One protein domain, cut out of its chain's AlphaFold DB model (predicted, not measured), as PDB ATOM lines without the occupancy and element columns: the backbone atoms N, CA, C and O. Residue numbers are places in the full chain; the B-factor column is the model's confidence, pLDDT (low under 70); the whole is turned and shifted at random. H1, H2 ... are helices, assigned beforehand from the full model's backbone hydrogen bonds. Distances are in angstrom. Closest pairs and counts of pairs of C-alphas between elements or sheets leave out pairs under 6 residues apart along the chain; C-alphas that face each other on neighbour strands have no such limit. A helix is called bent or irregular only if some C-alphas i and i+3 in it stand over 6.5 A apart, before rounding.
ATOM      1  N   ASP A   2      15.751  -6.841  38.241       71.69
ATOM      2  CA  ASP A   2      15.573  -7.830  37.168       71.69
ATOM      3  C   ASP A   2      15.139  -7.271  35.795       71.69
ATOM      4  O   ASP A   2      15.640  -7.715  34.769       71.69
ATOM      5  N   ASN A   3      14.271  -6.250  35.746       76.56
ATOM      6  CA  ASN A   3      13.820  -5.668  34.471       76.56
ATOM      7  C   ASN A   3      14.909  -4.867  33.738       76.56
ATOM      8  O   ASN A   3      14.925  -4.843  32.511       76.56
ATOM      9  N   ILE A   4      15.806  -4.199  34.473       81.00
ATOM     10  CA  ILE A   4      16.895  -3.416  33.867       81.00
ATOM     11  C   ILE A   4      17.979  -4.365  33.356       81.00
ATOM     12  O   ILE A   4      18.467  -4.195  32.241       81.00
ATOM     13  N   ASP A   5      18.306  -5.393  34.133       85.38
ATOM     14  CA  ASP A   5      19.315  -6.379  33.750       85.38
ATOM     15  C   ASP A   5      18.864  -7.185  32.520       85.38
ATOM     16  O   ASP A   5      19.642  -7.379  31.584       85.38
ATOM     17  N   ASN A   6      17.580  -7.560  32.458       81.88
ATOM     18  CA  ASN A   6      17.000  -8.225  31.290       81.88
ATOM     19  C   ASN A   6      16.984  -7.313  30.051       81.88
ATOM     20  O   ASN A   6      17.392  -7.723  28.966       81.88
ATOM     21  N   ALA A   7      16.598  -6.043  30.215       80.25
ATOM     22  CA  ALA A   7      16.645  -5.045  29.147       80.25
ATOM     23  C   ALA A   7      18.057  -4.892  28.554       80.25
ATOM     24  O   ALA A   7      18.230  -4.877  27.335       80.25
ATOM     25  N   ILE A   8      19.077  -4.810  29.412       84.94
ATOM     26  CA  ILE A   8      20.480  -4.706  28.990       84.94
ATOM     27  C   ILE A   8      20.920  -5.976  28.255       84.94
ATOM     28  O   ILE A   8      21.589  -5.877  27.225       84.94
ATOM     29  N   ALA A   9      20.530  -7.159  28.735       84.94
ATOM     30  CA  ALA A   9      20.863  -8.429  28.094       84.94
ATOM     31  C   ALA A   9      20.231  -8.569  26.696       84.94
ATOM     32  O   ALA A   9      20.915  -8.967  25.746       84.94
ATOM     33  N   ILE A  10      18.958  -8.186  26.543       82.25
ATOM     34  CA  ILE A  10      18.245  -8.181  25.257       82.25
ATOM     35  C   ILE A  10      18.920  -7.213  24.280       82.25
ATOM     36  O   ILE A  10      19.246  -7.595  23.154       82.25
ATOM     37  N   LEU A  11      19.211  -5.985  24.719       83.06
ATOM     38  CA  LEU A  11      19.903  -4.991  23.892       83.06
ATOM     39  C   LEU A  11      21.313  -5.451  23.501       83.06
ATOM     40  O   LEU A  11      21.708  -5.299  22.346       83.06
ATOM     41  N   GLY A  12      22.062  -6.048  24.429       82.81
ATOM     42  CA  GLY A  12      23.392  -6.597  24.159       82.81
ATOM     43  C   GLY A  12      23.358  -7.715  23.117       82.81
ATOM     44  O   GLY A  12      24.151  -7.708  22.174       82.81
ATOM     45  N   THR A  13      22.395  -8.630  23.237       82.06
ATOM     46  CA  THR A  13      22.185  -9.725  22.276       82.06
ATOM     47  C   THR A  13      21.794  -9.187  20.903       82.06
ATOM     48  O   THR A  13      22.370  -9.590  19.892       82.06
ATOM     49  N   TYR A  14      20.880  -8.216  20.857       83.50
ATOM     50  CA  TYR A  14      20.477  -7.542  19.624       83.50
ATOM     51  C   TYR A  14      21.664  -6.871  18.916       83.50
ATOM     52  O   TYR A  14      21.874  -7.076  17.720       83.50
ATOM     53  N   ILE A  15      22.490  -6.121  19.653       82.00
ATOM     54  CA  ILE A  15      23.688  -5.466  19.107       82.00
ATOM     55  C   ILE A  15      24.668  -6.505  18.549       82.00
ATOM     56  O   ILE A  15      25.201  -6.311  17.455       82.00
ATOM     57  N   ALA A  16      24.893  -7.610  19.265       83.19
ATOM     58  CA  ALA A  16      25.781  -8.679  18.813       83.19
ATOM     59  C   ALA A  16      25.282  -9.327  17.510       83.19
ATOM     60  O   ALA A  16      26.065  -9.493  16.573       83.19
ATOM     61  N   LEU A  17      23.981  -9.622  17.411       82.25
ATOM     62  CA  LEU A  17      23.364 -10.159  16.194       82.25
ATOM     63  C   LEU A  17      23.516  -9.199  15.010       82.25
ATOM     64  O   LEU A  17      23.945  -9.612  13.930       82.25
ATOM     65  N   MET A  18      23.240  -7.910  15.217       83.00
ATOM     66  CA  MET A  18      23.383  -6.897  14.168       83.00
ATOM     67  C   MET A  18      24.838  -6.719  13.725       83.00
ATOM     68  O   MET A  18      25.094  -6.520  12.538       83.00
ATOM     69  N   ALA A  19      25.802  -6.839  14.642       77.31
ATOM     70  CA  ALA A  19      27.223  -6.796  14.307       77.31
ATOM     71  C   ALA A  19      27.641  -7.987  13.430       77.31
ATOM     72  O   ALA A  19      28.309  -7.791  12.415       77.31
ATOM     73  N   VAL A  20      27.208  -9.205  13.770       83.25
ATOM     74  CA  VAL A  20      27.470 -10.403  12.951       83.25
ATOM     75  C   VAL A  20      26.849 -10.251  11.562       83.25
ATOM     76  O   VAL A  20      27.523 -10.496  10.559       83.25
ATOM     77  N   LEU A  21      25.601  -9.783  11.489       81.38
ATOM     78  CA  LEU A  21      24.897  -9.577  10.223       81.38
ATOM     79  C   LEU A  21      25.606  -8.530   9.348       81.38
ATOM     80  O   LEU A  21      25.791  -8.745   8.150       81.38
ATOM     81  N   ALA A  22      26.073  -7.432   9.947       78.56
ATOM     82  CA  ALA A  22      26.837  -6.399   9.250       78.56
ATOM     83  C   ALA A  22      28.151  -6.944   8.664       78.56
ATOM     84  O   ALA A  22      28.452  -6.686   7.498       78.56
ATOM     85  N   VAL A  23      28.901  -7.746   9.433       81.81
ATOM     86  CA  VAL A  23      30.142  -8.386   8.962       81.81
ATOM     87  C   VAL A  23      29.862  -9.350   7.806       81.81
ATOM     88  O   VAL A  23      30.608  -9.362   6.828       81.81
ATOM     89  N   MET A  24      28.775 -10.124   7.868       80.56
ATOM     90  CA  MET A  24      28.381 -11.024   6.775       80.56
ATOM     91  C   MET A  24      28.049 -10.264   5.486       80.56
ATOM     92  O   MET A  24      28.518 -10.641   4.409       80.56
ATOM     93  N   VAL A  25      27.282  -9.174   5.584       80.56
ATOM     94  CA  VAL A  25      26.960  -8.311   4.436       80.56
ATOM     95  C   VAL A  25      28.232  -7.709   3.837       80.56
ATOM     96  O   VAL A  25      28.416  -7.732   2.617       80.56
ATOM     97  N   GLU A  26      29.143  -7.215   4.674       77.94
ATOM     98  CA  GLU A  26      30.413  -6.653   4.217       77.94
ATOM     99  C   GLU A  26      31.304  -7.705   3.544       77.94
ATOM    100  O   GLU A  26      31.876  -7.425   2.487       77.94
ATOM    101  N   ALA A  27      31.389  -8.917   4.097       81.94
ATOM    102  CA  ALA A  27      32.146 -10.022   3.515       81.94
ATOM    103  C   ALA A  27      31.602 -10.414   2.132       81.94
ATOM    104  O   ALA A  27      32.377 -10.557   1.183       81.94
ATOM    105  N   LEU A  28      30.277 -10.507   1.986       81.75
ATOM    106  CA  LEU A  28      29.629 -10.837   0.716       81.75
ATOM    107  C   LEU A  28      29.855  -9.748  -0.342       81.75
ATOM    108  O   LEU A  28      30.242 -10.039  -1.475       81.75
ATOM    109  N   ILE A  29      29.675  -8.478   0.027       78.56
ATOM    110  CA  ILE A  29      29.948  -7.346  -0.872       78.56
ATOM    111  C   ILE A  29      31.426  -7.307  -1.252       78.56
ATOM    112  O   ILE A  29      31.765  -7.024  -2.400       78.56
ATOM    113  N   SER A  30      32.315  -7.567  -0.296       76.88
ATOM    114  CA  SER A  30      33.755  -7.600  -0.538       76.88
ATOM    115  C   SER A  30      34.120  -8.707  -1.509       76.88
ATOM    116  O   SER A  30      34.864  -8.449  -2.448       76.88
ATOM    117  N   TRP A  31      33.516  -9.886  -1.377       79.56
ATOM    118  CA  TRP A  31      33.663 -10.970  -2.341       79.56
ATOM    119  C   TRP A  31      33.205 -10.564  -3.755       79.56
ATOM    120  O   TRP A  31      33.937 -10.772  -4.723       79.56
ATOM    121  N   LEU A  32      32.078  -9.854  -3.884       75.88
ATOM    122  CA  LEU A  32      31.590  -9.313  -5.166       75.88
ATOM    123  C   LEU A  32      32.483  -8.204  -5.768       75.88
ATOM    124  O   LEU A  32      32.419  -7.928  -6.970       75.88
ATOM    125  N   LYS A  33      33.345  -7.565  -4.965       68.69
ATOM    126  CA  LYS A  33      34.332  -6.571  -5.435       68.69
ATOM    127  C   LYS A  33      35.599  -7.204  -6.025       68.69
ATOM    128  O   LYS A  33      36.329  -6.504  -6.722       68.69
ATOM    129  N   ILE A  34      35.886  -8.483  -5.773       65.25
ATOM    130  CA  ILE A  34      37.150  -9.142  -6.166       65.25
ATOM    131  C   ILE A  34      37.350  -9.336  -7.689       65.25
ATOM    132  O   ILE A  34      38.499  -9.169  -8.120       65.25
ATOM    133  N   PRO A  35      36.333  -9.617  -8.539       63.94
ATOM    134  CA  PRO A  35      36.573  -9.935  -9.948       63.94
ATOM    135  C   PRO A  35      37.333  -8.817 -10.678       63.94
ATOM    136  O   PRO A  35      37.088  -7.630 -10.447       63.94
ATOM    137  N   GLY A  36      38.267  -9.200 -11.558       52.62
ATOM    138  CA  GLY A  36      39.274  -8.329 -12.188       52.62
ATOM    139  C   GLY A  36      38.752  -7.039 -12.835       52.62
ATOM    140  O   GLY A  36      39.469  -6.047 -12.811       52.62
ATOM    141  N   ASN A  37      37.490  -7.014 -13.282       53.59
ATOM    142  CA  ASN A  37      36.828  -5.862 -13.911       53.59
ATOM    143  C   ASN A  37      35.562  -5.399 -13.159       53.59
ATOM    144  O   ASN A  37      34.649  -4.850 -13.774       53.59
ATOM    145  N   SER A  38      35.453  -5.656 -11.850       58.53
ATOM    146  CA  SER A  38      34.233  -5.315 -11.111       58.53
ATOM    147  C   SER A  38      33.998  -3.793 -11.128       58.53
ATOM    148  O   SER A  38      34.848  -3.050 -10.623       58.53
ATOM    149  N   PRO A  39      32.843  -3.304 -11.629       60.38
ATOM    150  CA  PRO A  39      32.480  -1.879 -11.622       60.38
ATOM    151  C   PRO A  39      32.359  -1.297 -10.200       60.38
ATOM    152  O   PRO A  39      32.143  -0.102 -10.014       60.38
ATOM    153  N   LEU A  40      32.511  -2.146  -9.179       58.19
ATOM    154  CA  LEU A  40      32.513  -1.804  -7.767       58.19
ATOM    155  C   LEU A  40      33.899  -1.414  -7.229       58.19
ATOM    156  O   LEU A  40      33.962  -0.920  -6.101       58.19
ATOM    157  N   LYS A  41      34.997  -1.610  -7.975       63.00
ATOM    158  CA  LYS A  41      36.325  -1.110  -7.578       63.00
ATOM    159  C   LYS A  41      36.396   0.401  -7.809       63.00
ATOM    160  O   LYS A  41      36.025   0.891  -8.871       63.00
ATOM    161  N   GLY A  42      36.841   1.139  -6.792       58.22
ATOM    162  CA  GLY A  42      37.090   2.574  -6.925       58.22
ATOM    163  C   GLY A  42      38.223   2.812  -7.921       58.22
ATOM    164  O   GLY A  42      39.234   2.111  -7.877       58.22
ATOM    165  N   LYS A  43      38.035   3.769  -8.828       67.44
ATOM    166  CA  LYS A  43      39.107   4.277  -9.690       67.44
ATOM    167  C   LYS A  43      39.934   5.320  -8.910       67.44
ATOM    168  O   LYS A  43      39.424   5.830  -7.914       67.44
ATOM    169  N   GLY A 115      26.352   4.814  -3.513       78.00
ATOM    170  CA  GLY A 115      24.910   4.600  -3.390       78.00
ATOM    171  C   GLY A 115      24.514   3.162  -3.717       78.00
ATOM    172  O   GLY A 115      23.827   2.520  -2.930       78.00
ATOM    173  N   PHE A 116      25.026   2.618  -4.820       80.06
ATOM    174  CA  PHE A 116      24.752   1.247  -5.245       80.06
ATOM    175  C   PHE A 116      25.297   0.198  -4.268       80.06
ATOM    176  O   PHE A 116      24.600  -0.756  -3.939       80.06
ATOM    177  N   ILE A 117      26.507   0.390  -3.731       79.12
ATOM    178  CA  ILE A 117      27.065  -0.500  -2.698       79.12
ATOM    179  C   ILE A 117      26.202  -0.479  -1.432       79.12
ATOM    180  O   ILE A 117      25.940  -1.534  -0.859       79.12
ATOM    181  N   ARG A 118      25.736   0.700  -1.003       80.31
ATOM    182  CA  ARG A 118      24.827   0.829   0.148       80.31
ATOM    183  C   ARG A 118      23.485   0.156  -0.122       80.31
ATOM    184  O   ARG A 118      22.977  -0.545   0.741       80.31
ATOM    185  N   PHE A 119      22.944   0.321  -1.325       82.06
ATOM    186  CA  PHE A 119      21.719  -0.355  -1.736       82.06
ATOM    187  C   PHE A 119      21.869  -1.882  -1.692       82.06
ATOM    188  O   PHE A 119      21.026  -2.560  -1.111       82.06
ATOM    189  N   LEU A 120      22.969  -2.422  -2.230       82.06
ATOM    190  CA  LEU A 120      23.270  -3.853  -2.144       82.06
ATOM    191  C   LEU A 120      23.396  -4.324  -0.691       82.06
ATOM    192  O   LEU A 120      22.892  -5.392  -0.361       82.06
ATOM    193  N   ALA A 121      24.017  -3.530   0.184       82.44
ATOM    194  CA  ALA A 121      24.117  -3.852   1.607       82.44
ATOM    195  C   ALA A 121      22.747  -3.964   2.282       82.44
ATOM    196  O   ALA A 121      22.505  -4.933   2.997       82.44
ATOM    197  N   ILE A 122      21.833  -3.033   1.997       84.75
ATOM    198  CA  ILE A 122      20.453  -3.081   2.497       84.75
ATOM    199  C   ILE A 122      19.744  -4.325   1.960       84.75
ATOM    200  O   ILE A 122      19.152  -5.074   2.734       84.75
ATOM    201  N   ALA A 123      19.835  -4.576   0.652       86.38
ATOM    202  CA  ALA A 123      19.187  -5.722   0.023       86.38
ATOM    203  C   ALA A 123      19.671  -7.051   0.629       86.38
ATOM    204  O   ALA A 123      18.851  -7.874   1.030       86.38
ATOM    205  N   PHE A 124      20.986  -7.240   0.769       85.88
ATOM    206  CA  PHE A 124      21.543  -8.438   1.399       85.88
ATOM    207  C   PHE A 124      21.217  -8.527   2.889       85.88
ATOM    208  O   PHE A 124      20.912  -9.615   3.366       85.88
ATOM    209  N   GLY A 125      21.218  -7.405   3.614       85.62
ATOM    210  CA  GLY A 125      20.793  -7.360   5.012       85.62
ATOM    211  C   GLY A 125      19.359  -7.861   5.188       85.62
ATOM    212  O   GLY A 125      19.110  -8.705   6.044       85.62
ATOM    213  N   ILE A 126      18.431  -7.405   4.340       86.44
ATOM    214  CA  ILE A 126      17.031  -7.860   4.350       86.44
ATOM    215  C   ILE A 126      16.942  -9.345   3.983       86.44
ATOM    216  O   ILE A 126      16.236 -10.094   4.654       86.44
ATOM    217  N   VAL A 127      17.671  -9.799   2.959       88.19
ATOM    218  CA  VAL A 127      17.690 -11.218   2.561       88.19
ATOM    219  C   VAL A 127      18.207 -12.107   3.692       88.19
ATOM    220  O   VAL A 127      17.610 -13.148   3.961       88.19
ATOM    221  N   PHE A 128      19.277 -11.714   4.386       85.62
ATOM    222  CA  PHE A 128      19.772 -12.482   5.525       85.62
ATOM    223  C   PHE A 128      18.801 -12.447   6.703       85.62
ATOM    224  O   PHE A 128      18.546 -13.496   7.284       85.62
ATOM    225  N   ALA A 129      18.209 -11.293   7.020       88.19
ATOM    226  CA  ALA A 129      17.190 -11.206   8.063       88.19
ATOM    227  C   ALA A 129      15.984 -12.111   7.758       88.19
ATOM    228  O   ALA A 129      15.524 -12.820   8.644       88.19
ATOM    229  N   LEU A 130      15.537 -12.176   6.496       88.31
ATOM    230  CA  LEU A 130      14.510 -13.125   6.047       88.31
ATOM    231  C   LEU A 130      14.968 -14.580   6.199       88.31
ATOM    232  O   LEU A 130      14.224 -15.414   6.704       88.31
ATOM    233  N   THR A 131      16.194 -14.884   5.766       89.81
ATOM    234  CA  THR A 131      16.748 -16.249   5.781       89.81
ATOM    235  C   THR A 131      16.899 -16.783   7.203       89.81
ATOM    236  O   THR A 131      16.614 -17.950   7.457       89.81
ATOM    237  N   PHE A 132      17.322 -15.928   8.131       90.00
ATOM    238  CA  PHE A 132      17.529 -16.270   9.537       90.00
ATOM    239  C   PHE A 132      16.323 -15.954  10.425       90.00
ATOM    240  O   PHE A 132      16.413 -16.156  11.631       90.00
ATOM    241  N   GLN A 133      15.218 -15.471   9.842       91.88
ATOM    242  CA  GLN A 133      14.001 -15.076  10.560       91.88
ATOM    243  C   GLN A 133      14.295 -14.116  11.723       91.88
ATOM    244  O   GLN A 133      13.759 -14.247  12.818       91.88
ATOM    245  N   ILE A 134      15.195 -13.158  11.495       89.06
ATOM    246  CA  ILE A 134      15.541 -12.149  12.497       89.06
ATOM    247  C   ILE A 134      14.471 -11.069  12.442       89.06
ATOM    248  O   ILE A 134      14.417 -10.295  11.486       89.06
ATOM    249  N   ASP A 135      13.640 -11.020  13.474       91.44
ATOM    250  CA  ASP A 135      12.624  -9.997  13.668       91.44
ATOM    251  C   ASP A 135      13.058  -9.038  14.792       91.44
ATOM    252  O   ASP A 135      13.028  -9.370  15.975       91.44
ATOM    253  N   THR A 136      13.462  -7.815  14.426       89.19
ATOM    254  CA  THR A 136      13.849  -6.771  15.389       89.19
ATOM    255  C   THR A 136      12.712  -6.429  16.344       89.19
ATOM    256  O   THR A 136      12.977  -6.137  17.509       89.19
ATOM    257  N   LEU A 137      11.464  -6.396  15.867       89.50
ATOM    258  CA  LEU A 137      10.337  -6.040  16.719       89.50
ATOM    259  C   LEU A 137      10.082  -7.147  17.728       89.50
ATOM    260  O   LEU A 137       9.858  -6.828  18.888       89.50
ATOM    261  N   GLU A 138      10.169  -8.411  17.324       89.81
ATOM    262  CA  GLU A 138      10.065  -9.548  18.242       89.81
ATOM    263  C   GLU A 138      11.207  -9.559  19.265       89.81
ATOM    264  O   GLU A 138      10.952  -9.654  20.461       89.81
ATOM    265  N   ILE A 139      12.458  -9.360  18.833       87.06
ATOM    266  CA  ILE A 139      13.617  -9.296  19.743       87.06
ATOM    267  C   ILE A 139      13.482  -8.136  20.740       87.06
ATOM    268  O   ILE A 139      13.908  -8.244  21.887       87.06
ATOM    269  N   LEU A 140      12.886  -7.021  20.315       88.00
ATOM    270  CA  LEU A 140      12.631  -5.844  21.143       88.00
ATOM    271  C   LEU A 140      11.164  -5.769  21.590       88.00
ATOM    272  O   LEU A 140      10.637  -4.664  21.759       88.00
ATOM    273  N   SER A 141      10.483  -6.906  21.765       86.31
ATOM    274  CA  SER A 141       9.041  -6.950  22.056       86.31
ATOM    275  C   SER A 141       8.666  -6.094  23.256       86.31
ATOM    276  O   SER A 141       7.724  -5.304  23.184       86.31
ATOM    277  N   ASP A 142       9.476  -6.159  24.308       84.25
ATOM    278  CA  ASP A 142       9.254  -5.449  25.569       84.25
ATOM    279  C   ASP A 142       9.297  -3.920  25.403       84.25
ATOM    280  O   ASP A 142       8.691  -3.186  26.182       84.25
ATOM    281  N   PHE A 143       9.956  -3.427  24.350       85.06
ATOM    282  CA  PHE A 143      10.064  -2.001  24.028       85.06
ATOM    283  C   PHE A 143       9.121  -1.561  22.908       85.06
ATOM    284  O   PHE A 143       8.922  -0.363  22.704       85.06
ATOM    285  N   THR A 144       8.555  -2.506  22.158       87.50
ATOM    286  CA  THR A 144       7.824  -2.232  20.911       87.50
ATOM    287  C   THR A 144       6.368  -2.684  20.948       87.50
ATOM    288  O   THR A 144       5.691  -2.615  19.925       87.50
ATOM    289  N   VAL A 145       5.846  -3.064  22.120       86.75
ATOM    290  CA  VAL A 145       4.465  -3.548  22.324       86.75
ATOM    291  C   VAL A 145       3.420  -2.697  21.590       86.75
ATOM    292  O   VAL A 145       2.578  -3.225  20.867       86.75
ATOM    293  N   GLN A 146       3.489  -1.367  21.720       87.19
ATOM    294  CA  GLN A 146       2.533  -0.461  21.072       87.19
ATOM    295  C   GLN A 146       2.671  -0.458  19.541       87.19
ATOM    296  O   GLN A 146       1.672  -0.406  18.824       87.19
ATOM    297  N   THR A 147       3.899  -0.549  19.033       84.69
ATOM    298  CA  THR A 147       4.194  -0.624  17.597       84.69
ATOM    299  C   THR A 147       3.740  -1.956  17.007       84.69
ATOM    300  O   THR A 147       3.128  -1.970  15.940       84.69
ATOM    301  N   GLN A 148       3.971  -3.071  17.704       85.56
ATOM    302  CA  GLN A 148       3.494  -4.387  17.282       85.56
ATOM    303  C   GLN A 148       1.965  -4.447  17.255       85.56
ATOM    304  O   GLN A 148       1.388  -4.914  16.275       85.56
ATOM    305  N   ALA A 149       1.303  -3.912  18.286       87.19
ATOM    306  CA  ALA A 149      -0.154  -3.846  18.347       87.19
ATOM    307  C   ALA A 149      -0.746  -3.007  17.202       87.19
ATOM    308  O   ALA A 149      -1.766  -3.383  16.630       87.19
ATOM    309  N   PHE A 150      -0.092  -1.900  16.838       90.81
ATOM    310  CA  PHE A 150      -0.498  -1.065  15.707       90.81
ATOM    311  C   PHE A 150      -0.335  -1.774  14.353       90.81
ATOM    312  O   PHE A 150      -1.211  -1.678  13.497       90.81
ATOM    313  N   LEU A 151       0.776  -2.488  14.150       87.81
ATOM    314  CA  LEU A 151       1.078  -3.171  12.886       87.81
ATOM    315  C   LEU A 151       0.316  -4.498  12.717       87.81
ATOM    316  O   LEU A 151       0.152  -4.972  11.589       87.81
ATOM    317  N   GLY A 152      -0.152  -5.103  13.811       90.88
ATOM    318  CA  GLY A 152      -0.877  -6.373  13.795       90.88
ATOM    319  C   GLY A 152      -0.080  -7.467  13.082       90.88
ATOM    320  O   GLY A 152       1.109  -7.635  13.327       90.88
ATOM    321  N   SER A 153      -0.712  -8.181  12.145       88.12
ATOM    322  CA  SER A 153      -0.058  -9.263  11.378       88.12
ATOM    323  C   SER A 153       1.140  -8.824  10.519       88.12
ATOM    324  O   SER A 153       1.934  -9.668  10.108       88.12
ATOM    325  N   ALA A 154       1.295  -7.523  10.248       90.69
ATOM    326  CA  ALA A 154       2.422  -7.001   9.478       90.69
ATOM    327  C   ALA A 154       3.683  -6.776  10.330       90.69
ATOM    328  O   ALA A 154       4.746  -6.521   9.760       90.69
ATOM    329  N   SER A 155       3.589  -6.866  11.665       87.88
ATOM    330  CA  SER A 155       4.707  -6.602  12.582       87.88
ATOM    331  C   SER A 155       5.937  -7.438  12.234       87.88
ATOM    332  O   SER A 155       7.018  -6.878  12.092       87.88
ATOM    333  N   HIS A 156       5.750  -8.730  11.967       87.44
ATOM    334  CA  HIS A 156       6.844  -9.646  11.664       87.44
ATOM    335  C   HIS A 156       7.606  -9.274  10.386       87.44
ATOM    336  O   HIS A 156       8.832  -9.178  10.358       87.44
ATOM    337  N   PHE A 157       6.876  -8.964   9.313       88.69
ATOM    338  CA  PHE A 157       7.496  -8.522   8.065       88.69
ATOM    339  C   PHE A 157       8.240  -7.189   8.235       88.69
ATOM    340  O   PHE A 157       9.357  -7.027   7.738       88.69
ATOM    341  N   VAL A 158       7.648  -6.243   8.969       88.88
ATOM    342  CA  VAL A 158       8.274  -4.946   9.260       88.88
ATOM    343  C   VAL A 158       9.526  -5.121  10.120       88.88
ATOM    344  O   VAL A 158      10.542  -4.489   9.839       88.88
ATOM    345  N   GLY A 159       9.498  -5.993  11.123       88.44
ATOM    346  CA  GLY A 159      10.641  -6.262  11.987       88.44
ATOM    347  C   GLY A 159      11.809  -6.940  11.273       88.44
ATOM    348  O   GLY A 159      12.969  -6.606  11.534       88.44
ATOM    349  N   ILE A 160      11.531  -7.791  10.284       88.88
ATOM    350  CA  ILE A 160      12.561  -8.345   9.395       88.88
ATOM    351  C   ILE A 160      13.182  -7.260   8.511       88.88
ATOM    352  O   ILE A 160      14.406  -7.178   8.379       88.88
ATOM    353  N   ILE A 161      12.358  -6.386   7.928       86.69
ATOM    354  CA  ILE A 161      12.859  -5.250   7.145       86.69
ATOM    355  C   ILE A 161      13.754  -4.361   8.017       86.69
ATOM    356  O   ILE A 161      14.861  -4.010   7.605       86.69
ATOM    357  N   LEU A 162      13.308  -4.034   9.233       87.56
ATOM    358  CA  LEU A 162      14.070  -3.230  10.190       87.56
ATOM    359  C   LEU A 162      15.401  -3.888  10.565       87.56
ATOM    360  O   LEU A 162      16.407  -3.183  10.630       87.56
ATOM    361  N   SER A 163      15.438  -5.211  10.724       86.50
ATOM    362  CA  SER A 163      16.676  -5.969  10.965       86.50
ATOM    363  C   SER A 163      17.672  -5.801   9.820       86.50
ATOM    364  O   SER A 163      18.848  -5.502  10.040       86.50
ATOM    365  N   GLY A 164      17.200  -5.927   8.576       81.38
ATOM    366  CA  GLY A 164      18.033  -5.735   7.392       81.38
ATOM    367  C   GLY A 164      18.582  -4.311   7.265       81.38
ATOM    368  O   GLY A 164      19.769  -4.121   6.983       81.38
ATOM    369  N   PHE A 165      17.749  -3.303   7.544       82.50
ATOM    370  CA  PHE A 165      18.186  -1.904   7.593       82.50
ATOM    371  C   PHE A 165      19.181  -1.644   8.727       82.50
ATOM    372  O   PHE A 165      20.189  -0.978   8.494       82.50
ATOM    373  N   ALA A 166      18.934  -2.171   9.926       82.94
ATOM    374  CA  ALA A 166      19.798  -1.985  11.089       82.94
ATOM    375  C   ALA A 166      21.201  -2.556  10.844       82.94
ATOM    376  O   ALA A 166      22.195  -1.869  11.091       82.94
ATOM    377  N   ALA A 167      21.298  -3.756  10.270       81.06
ATOM    378  CA  ALA A 167      22.586  -4.343   9.913       81.06
ATOM    379  C   ALA A 167      23.316  -3.564   8.812       81.06
ATOM    380  O   ALA A 167      24.523  -3.329   8.918       81.06
ATOM    381  N   SER A 168      22.601  -3.090   7.786       79.00
ATOM    382  CA  SER A 168      23.223  -2.270   6.741       79.00
ATOM    383  C   SER A 168      23.665  -0.894   7.249       79.00
ATOM    384  O   SER A 168      24.704  -0.391   6.813       79.00
ATOM    385  N   ALA A 169      22.898  -0.266   8.142       78.06
ATOM    386  CA  ALA A 169      23.241   1.022   8.740       78.06
ATOM    387  C   ALA A 169      24.437   0.896   9.697       78.06
ATOM    388  O   ALA A 169      25.309   1.774   9.712       78.06
ATOM    389  N   GLY A 170      24.526  -0.225  10.423       72.00
ATOM    390  CA  GLY A 170      25.647  -0.553  11.302       72.00
ATOM    391  C   GLY A 170      26.998  -0.449  10.595       72.00
ATOM    392  O   GLY A 170      27.896   0.224  11.096       72.00
ATOM    393  N   SER A 171      27.134  -1.014   9.390       68.75
ATOM    394  CA  SER A 171      28.387  -0.945   8.616       68.75
ATOM    395  C   SER A 171      28.829   0.502   8.334       68.75
ATOM    396  O   SER A 171      29.978   0.862   8.594       68.75
ATOM    397  N   SER A 172      27.918   1.379   7.888       67.25
ATOM    398  CA  SER A 172      28.257   2.794   7.653       67.25
ATOM    399  C   SER A 172      28.659   3.545   8.924       67.25
ATOM    400  O   SER A 172      29.626   4.305   8.903       67.25
ATOM    401  N   PHE A 173      27.970   3.291  10.040       67.69
ATOM    402  CA  PHE A 173      28.293   3.902  11.326       67.69
ATOM    403  C   PHE A 173      29.703   3.521  11.796       67.69
ATOM    404  O   PHE A 173      30.477   4.395  12.190       67.69
ATOM    405  N   TRP A 174      30.073   2.239  11.714       66.25
ATOM    406  CA  TRP A 174      31.401   1.778  12.127       66.25
ATOM    407  C   TRP A 174      32.519   2.344  11.251       66.25
ATOM    408  O   TRP A 174      33.558   2.747  11.780       66.25
ATOM    409  N   HIS A 175      32.306   2.459   9.936       68.12
ATOM    410  CA  HIS A 175      33.274   3.117   9.057       68.12
ATOM    411  C   HIS A 175      33.482   4.590   9.436       68.12
ATOM    412  O   HIS A 175      34.633   5.013   9.584       68.12
ATOM    413  N   ASP A 176      32.410   5.340   9.691       73.00
ATOM    414  CA  ASP A 176      32.498   6.753  10.082       73.00
ATOM    415  C   ASP A 176      33.163   6.938  11.455       73.00
ATOM    416  O   ASP A 176      34.004   7.826  11.630       73.00
ATOM    417  N   GLN A 177      32.852   6.083  12.433       71.56
ATOM    418  CA  GLN A 177      33.511   6.114  13.743       71.56
ATOM    419  C   GLN A 177      34.993   5.741  13.642       71.56
ATOM    420  O   GLN A 177      35.838   6.389  14.259       71.56
ATOM    421  N   SER A 178      35.344   4.756  12.810       64.88
ATOM    422  CA  SER A 178      36.744   4.387  12.579       64.88
ATOM    423  C   SER A 178      37.545   5.530  11.942       64.88
ATOM    424  O   SER A 178      38.691   5.764  12.326       64.88
ATOM    425  N   ALA A 179      36.937   6.292  11.027       70.88
ATOM    426  CA  ALA A 179      37.559   7.459  10.410       70.88
ATOM    427  C   ALA A 179      37.807   8.577  11.435       70.88
ATOM    428  O   ALA A 179      38.896   9.150  11.463       70.88
ATOM    429  N   LYS A 180      36.842   8.832  12.330       74.25
ATOM    430  CA  LYS A 180      36.997   9.785  13.444       74.25
ATOM    431  C   LYS A 180      38.092   9.363  14.424       74.25
ATOM    432  O   LYS A 180      38.898  10.185  14.843       74.25
ATOM    433  N   LEU A 181      38.168   8.080  14.772       71.75
ATOM    434  CA  LEU A 181      39.225   7.575  15.654       71.75
ATOM    435  C   LEU A 181      40.613   7.732  15.023       71.75
ATOM    436  O   LEU A 181      41.560   8.113  15.710       71.75
ATOM    437  N   ARG A 182      40.737   7.496  13.712       75.69
ATOM    438  CA  ARG A 182      41.987   7.731  12.974       75.69
ATOM    439  C   ARG A 182      42.366   9.210  12.945       75.69
ATOM    440  O   ARG A 182      43.527   9.521  13.181       75.69
ATOM    441  N   SER A 183      41.420  10.120  12.710       74.94
ATOM    442  CA  SER A 183      41.726  11.557  12.710       74.94
ATOM    443  C   SER A 183      42.144  12.058  14.094       74.94
ATOM    444  O   SER A 183      43.104  12.815  14.197       74.94
ATOM    445  N   ILE A 184      41.509  11.574  15.166       79.25
ATOM    446  CA  ILE A 184      41.916  11.876  16.548       79.25
ATOM    447  C   ILE A 184      43.320  11.336  16.837       79.25
ATOM    448  O   ILE A 184      44.140  12.044  17.424       79.25
ATOM    449  N   LYS A 185      43.619  10.105  16.403       78.94
ATOM    450  CA  LYS A 185      44.952   9.508  16.553       78.94
ATOM    451  C   LYS A 185      46.018  10.351  15.846       78.94
ATOM    452  O   LYS A 185      47.006  10.710  16.479       78.94
ATOM    453  N   ASN A 186      45.777  10.732  14.595       78.62
ATOM    454  CA  ASN A 186      46.710  11.546  13.817       78.62
ATOM    455  C   ASN A 186      46.916  12.937  14.449       78.62
ATOM    456  O   ASN A 186      48.043  13.403  14.552       78.62
ATOM    457  N   THR A 187      45.858  13.580  14.955       79.12
ATOM    458  CA  THR A 187      45.966  14.869  15.669       79.12
ATOM    459  C   THR A 187      46.786  14.752  16.956       79.12
ATOM    460  O   THR A 187      47.565  15.652  17.283       79.12
ATOM    461  N   LYS A 188      46.650  13.634  17.681       77.81
ATOM    462  CA  LYS A 188      47.452  13.350  18.878       77.81
ATOM    463  C   LYS A 188      48.930  13.171  18.526       77.81
ATOM    464  O   LYS A 188      49.777  13.725  19.221       77.81
ATOM    465  N   GLU A 189      49.234  12.436  17.459       78.94
ATOM    466  CA  GLU A 189      50.606  12.231  16.974       78.94
ATOM    467  C   GLU A 189      51.250  13.560  16.545       78.94
ATOM    468  O   GLU A 189      52.323  13.895  17.047       78.94
ATOM    469  N   SER A 190      50.554  14.392  15.762       73.94
ATOM    470  CA  SER A 190      51.047  15.721  15.360       73.94
ATOM    471  C   SER A 190      51.304  16.655  16.548       73.94
ATOM    472  O   SER A 190      52.291  17.387  16.572       73.94
ATOM    473  N   THR A 191      50.434  16.630  17.564       75.19
ATOM    474  CA  THR A 191      50.617  17.439  18.784       75.19
ATOM    475  C   THR A 191      51.808  16.946  19.612       75.19
ATOM    476  O   THR A 191      52.565  17.752  20.151       75.19
ATOM    477  N   SER A 192      52.004  15.627  19.683       70.81
ATOM    478  CA  SER A 192      53.136  15.017  20.387       70.81
ATOM    479  C   SER A 192      54.474  15.334  19.715       70.81
ATOM    480  O   SER A 192      55.455  15.591  20.411       70.81
ATOM    481  N   GLU A 193      54.533  15.345  18.382       73.81
ATOM    482  CA  GLU A 193      55.746  15.735  17.653       73.81
ATOM    483  C   GLU A 193      56.112  17.202  17.894       73.81
ATOM    484  O   GLU A 193      57.287  17.505  18.114       73.81
ATOM    485  N   LEU A 194      55.118  18.099  17.910       69.12
ATOM    486  CA  LEU A 194      55.313  19.527  18.181       69.12
ATOM    487  C   LEU A 194      55.815  19.789  19.607       69.12
ATOM    488  O   LEU A 194      56.697  20.622  19.786       69.12
ATOM    489  N   MET A 195      55.313  19.054  20.604       70.00
ATOM    490  CA  MET A 195      55.786  19.171  21.992       70.00
ATOM    491  C   MET A 195      57.175  18.563  22.220       70.00
ATOM    492  O   MET A 195      57.842  18.949  23.168       70.00
ATOM    493  N   SER A 196      57.626  17.625  21.380       72.69
ATOM    494  CA  SER A 196      58.983  17.057  21.488       72.69
ATOM    495  C   SER A 196      60.069  17.910  20.821       72.69
ATOM    496  O   SER A 196      61.255  17.675  21.039       72.69
ATOM    497  N   LYS A 197      59.668  18.870  19.974       66.31
ATOM    498  CA  LYS A 197      60.562  19.750  19.203       66.31
ATOM    499  C   LYS A 197      60.680  21.172  19.772       66.31
ATOM    500  O   LYS A 197      61.436  21.959  19.206       66.31
ATOM    501  N   GLY A 198      59.932  21.503  20.827       52.88
ATOM    502  CA  GLY A 198      60.034  22.763  21.576       52.88
ATOM    503  C   GLY A 198      60.710  22.543  22.917       52.88
ATOM    504  O   GLY A 198      61.476  23.442  23.322       52.88
TER     505      GLY A 198
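What this domain is: This is residues 2 to 43 and 115 to 198 of the 198 residues of an uncharacterized protein of Desulfovibrio sp. S3730MH75 (UniProt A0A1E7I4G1). Two long helices, H1 and the arm H4b, cross almost at right angles as an X, and H2 packs on both near the crossing. At one end of H4b the chain folds back into the short arm H4a, with the small H3 nearby; from the other end, residues 175 to 198 stick out as a free tail. The 126 printed residues include four named helices, H1, H2, H3 and H4, and no named strand: all helix. The whole is loose, with a radius of gyration of the C-alphas of 19.7 A, and flat, spanning 66 by 49 by 20 A.

Where its parts are: H1, residues 2 to 33, begins at C-alpha 2 (15.573, -7.830, 37.168) and is 46.6 A long. H2, residues 115 to 131, is 24.2 A long; H3 is residues 136 to 139, 5.0 A. H4, residues 141 to 196, was assigned as one helix by its hydrogen bonds but is bent: C-alphas 150 and 153 are 9.3 A apart. Its arms are H4a, residues 141 to 150, 12.9 A, and H4b, residues 153 to 196, 65.4 A, ending at C-alpha 196 (58.983, 17.057, 21.488). Both are irregular: C-alphas 143 and 146 are 8.2 A apart, 153 and 156 6.9 A.

How they stand to each other: H1, with residues 18 to 26 alone, touches H4b about perpendicular, at 81 degrees; the closest C-alphas, of Ala 22 and Ala 167, are 4.8 A apart. H2 touches H1 at a steep tilt of 57 degrees, opposite ways, closest at the C-alphas of Val 25 and Ala 121, 6.0 A. H2 touches H4b at a steep tilt of 50 degrees, opposite ways, closest at the C-alphas of Ile 126 and Gly 164, 3.8 A. H3 touches H4b, closest at the C-alphas of Thr 136 and Gly 159, 4.7 A. H2 and H4a are apart. Every O i to N i+4 pair is within hydrogen-bond range in H1 and H2, against 4 of 6 in H4a and 37 of 40 in H4b; H3 is too short for such a pair.

The domain as a whole: The C-alphas farthest apart, of Ser 153 and Gly 198, are 68.9 A apart. Residues 44 to 114 are not printed, and C-alphas 43 and 115 are 15.5 A apart across this cut. The links H2 to H3 and H3 to H4 are tight. Mean pLDDT of the printed part is 79.4; 20 residues are under 70, among them 33 to 43 and 171 to 175.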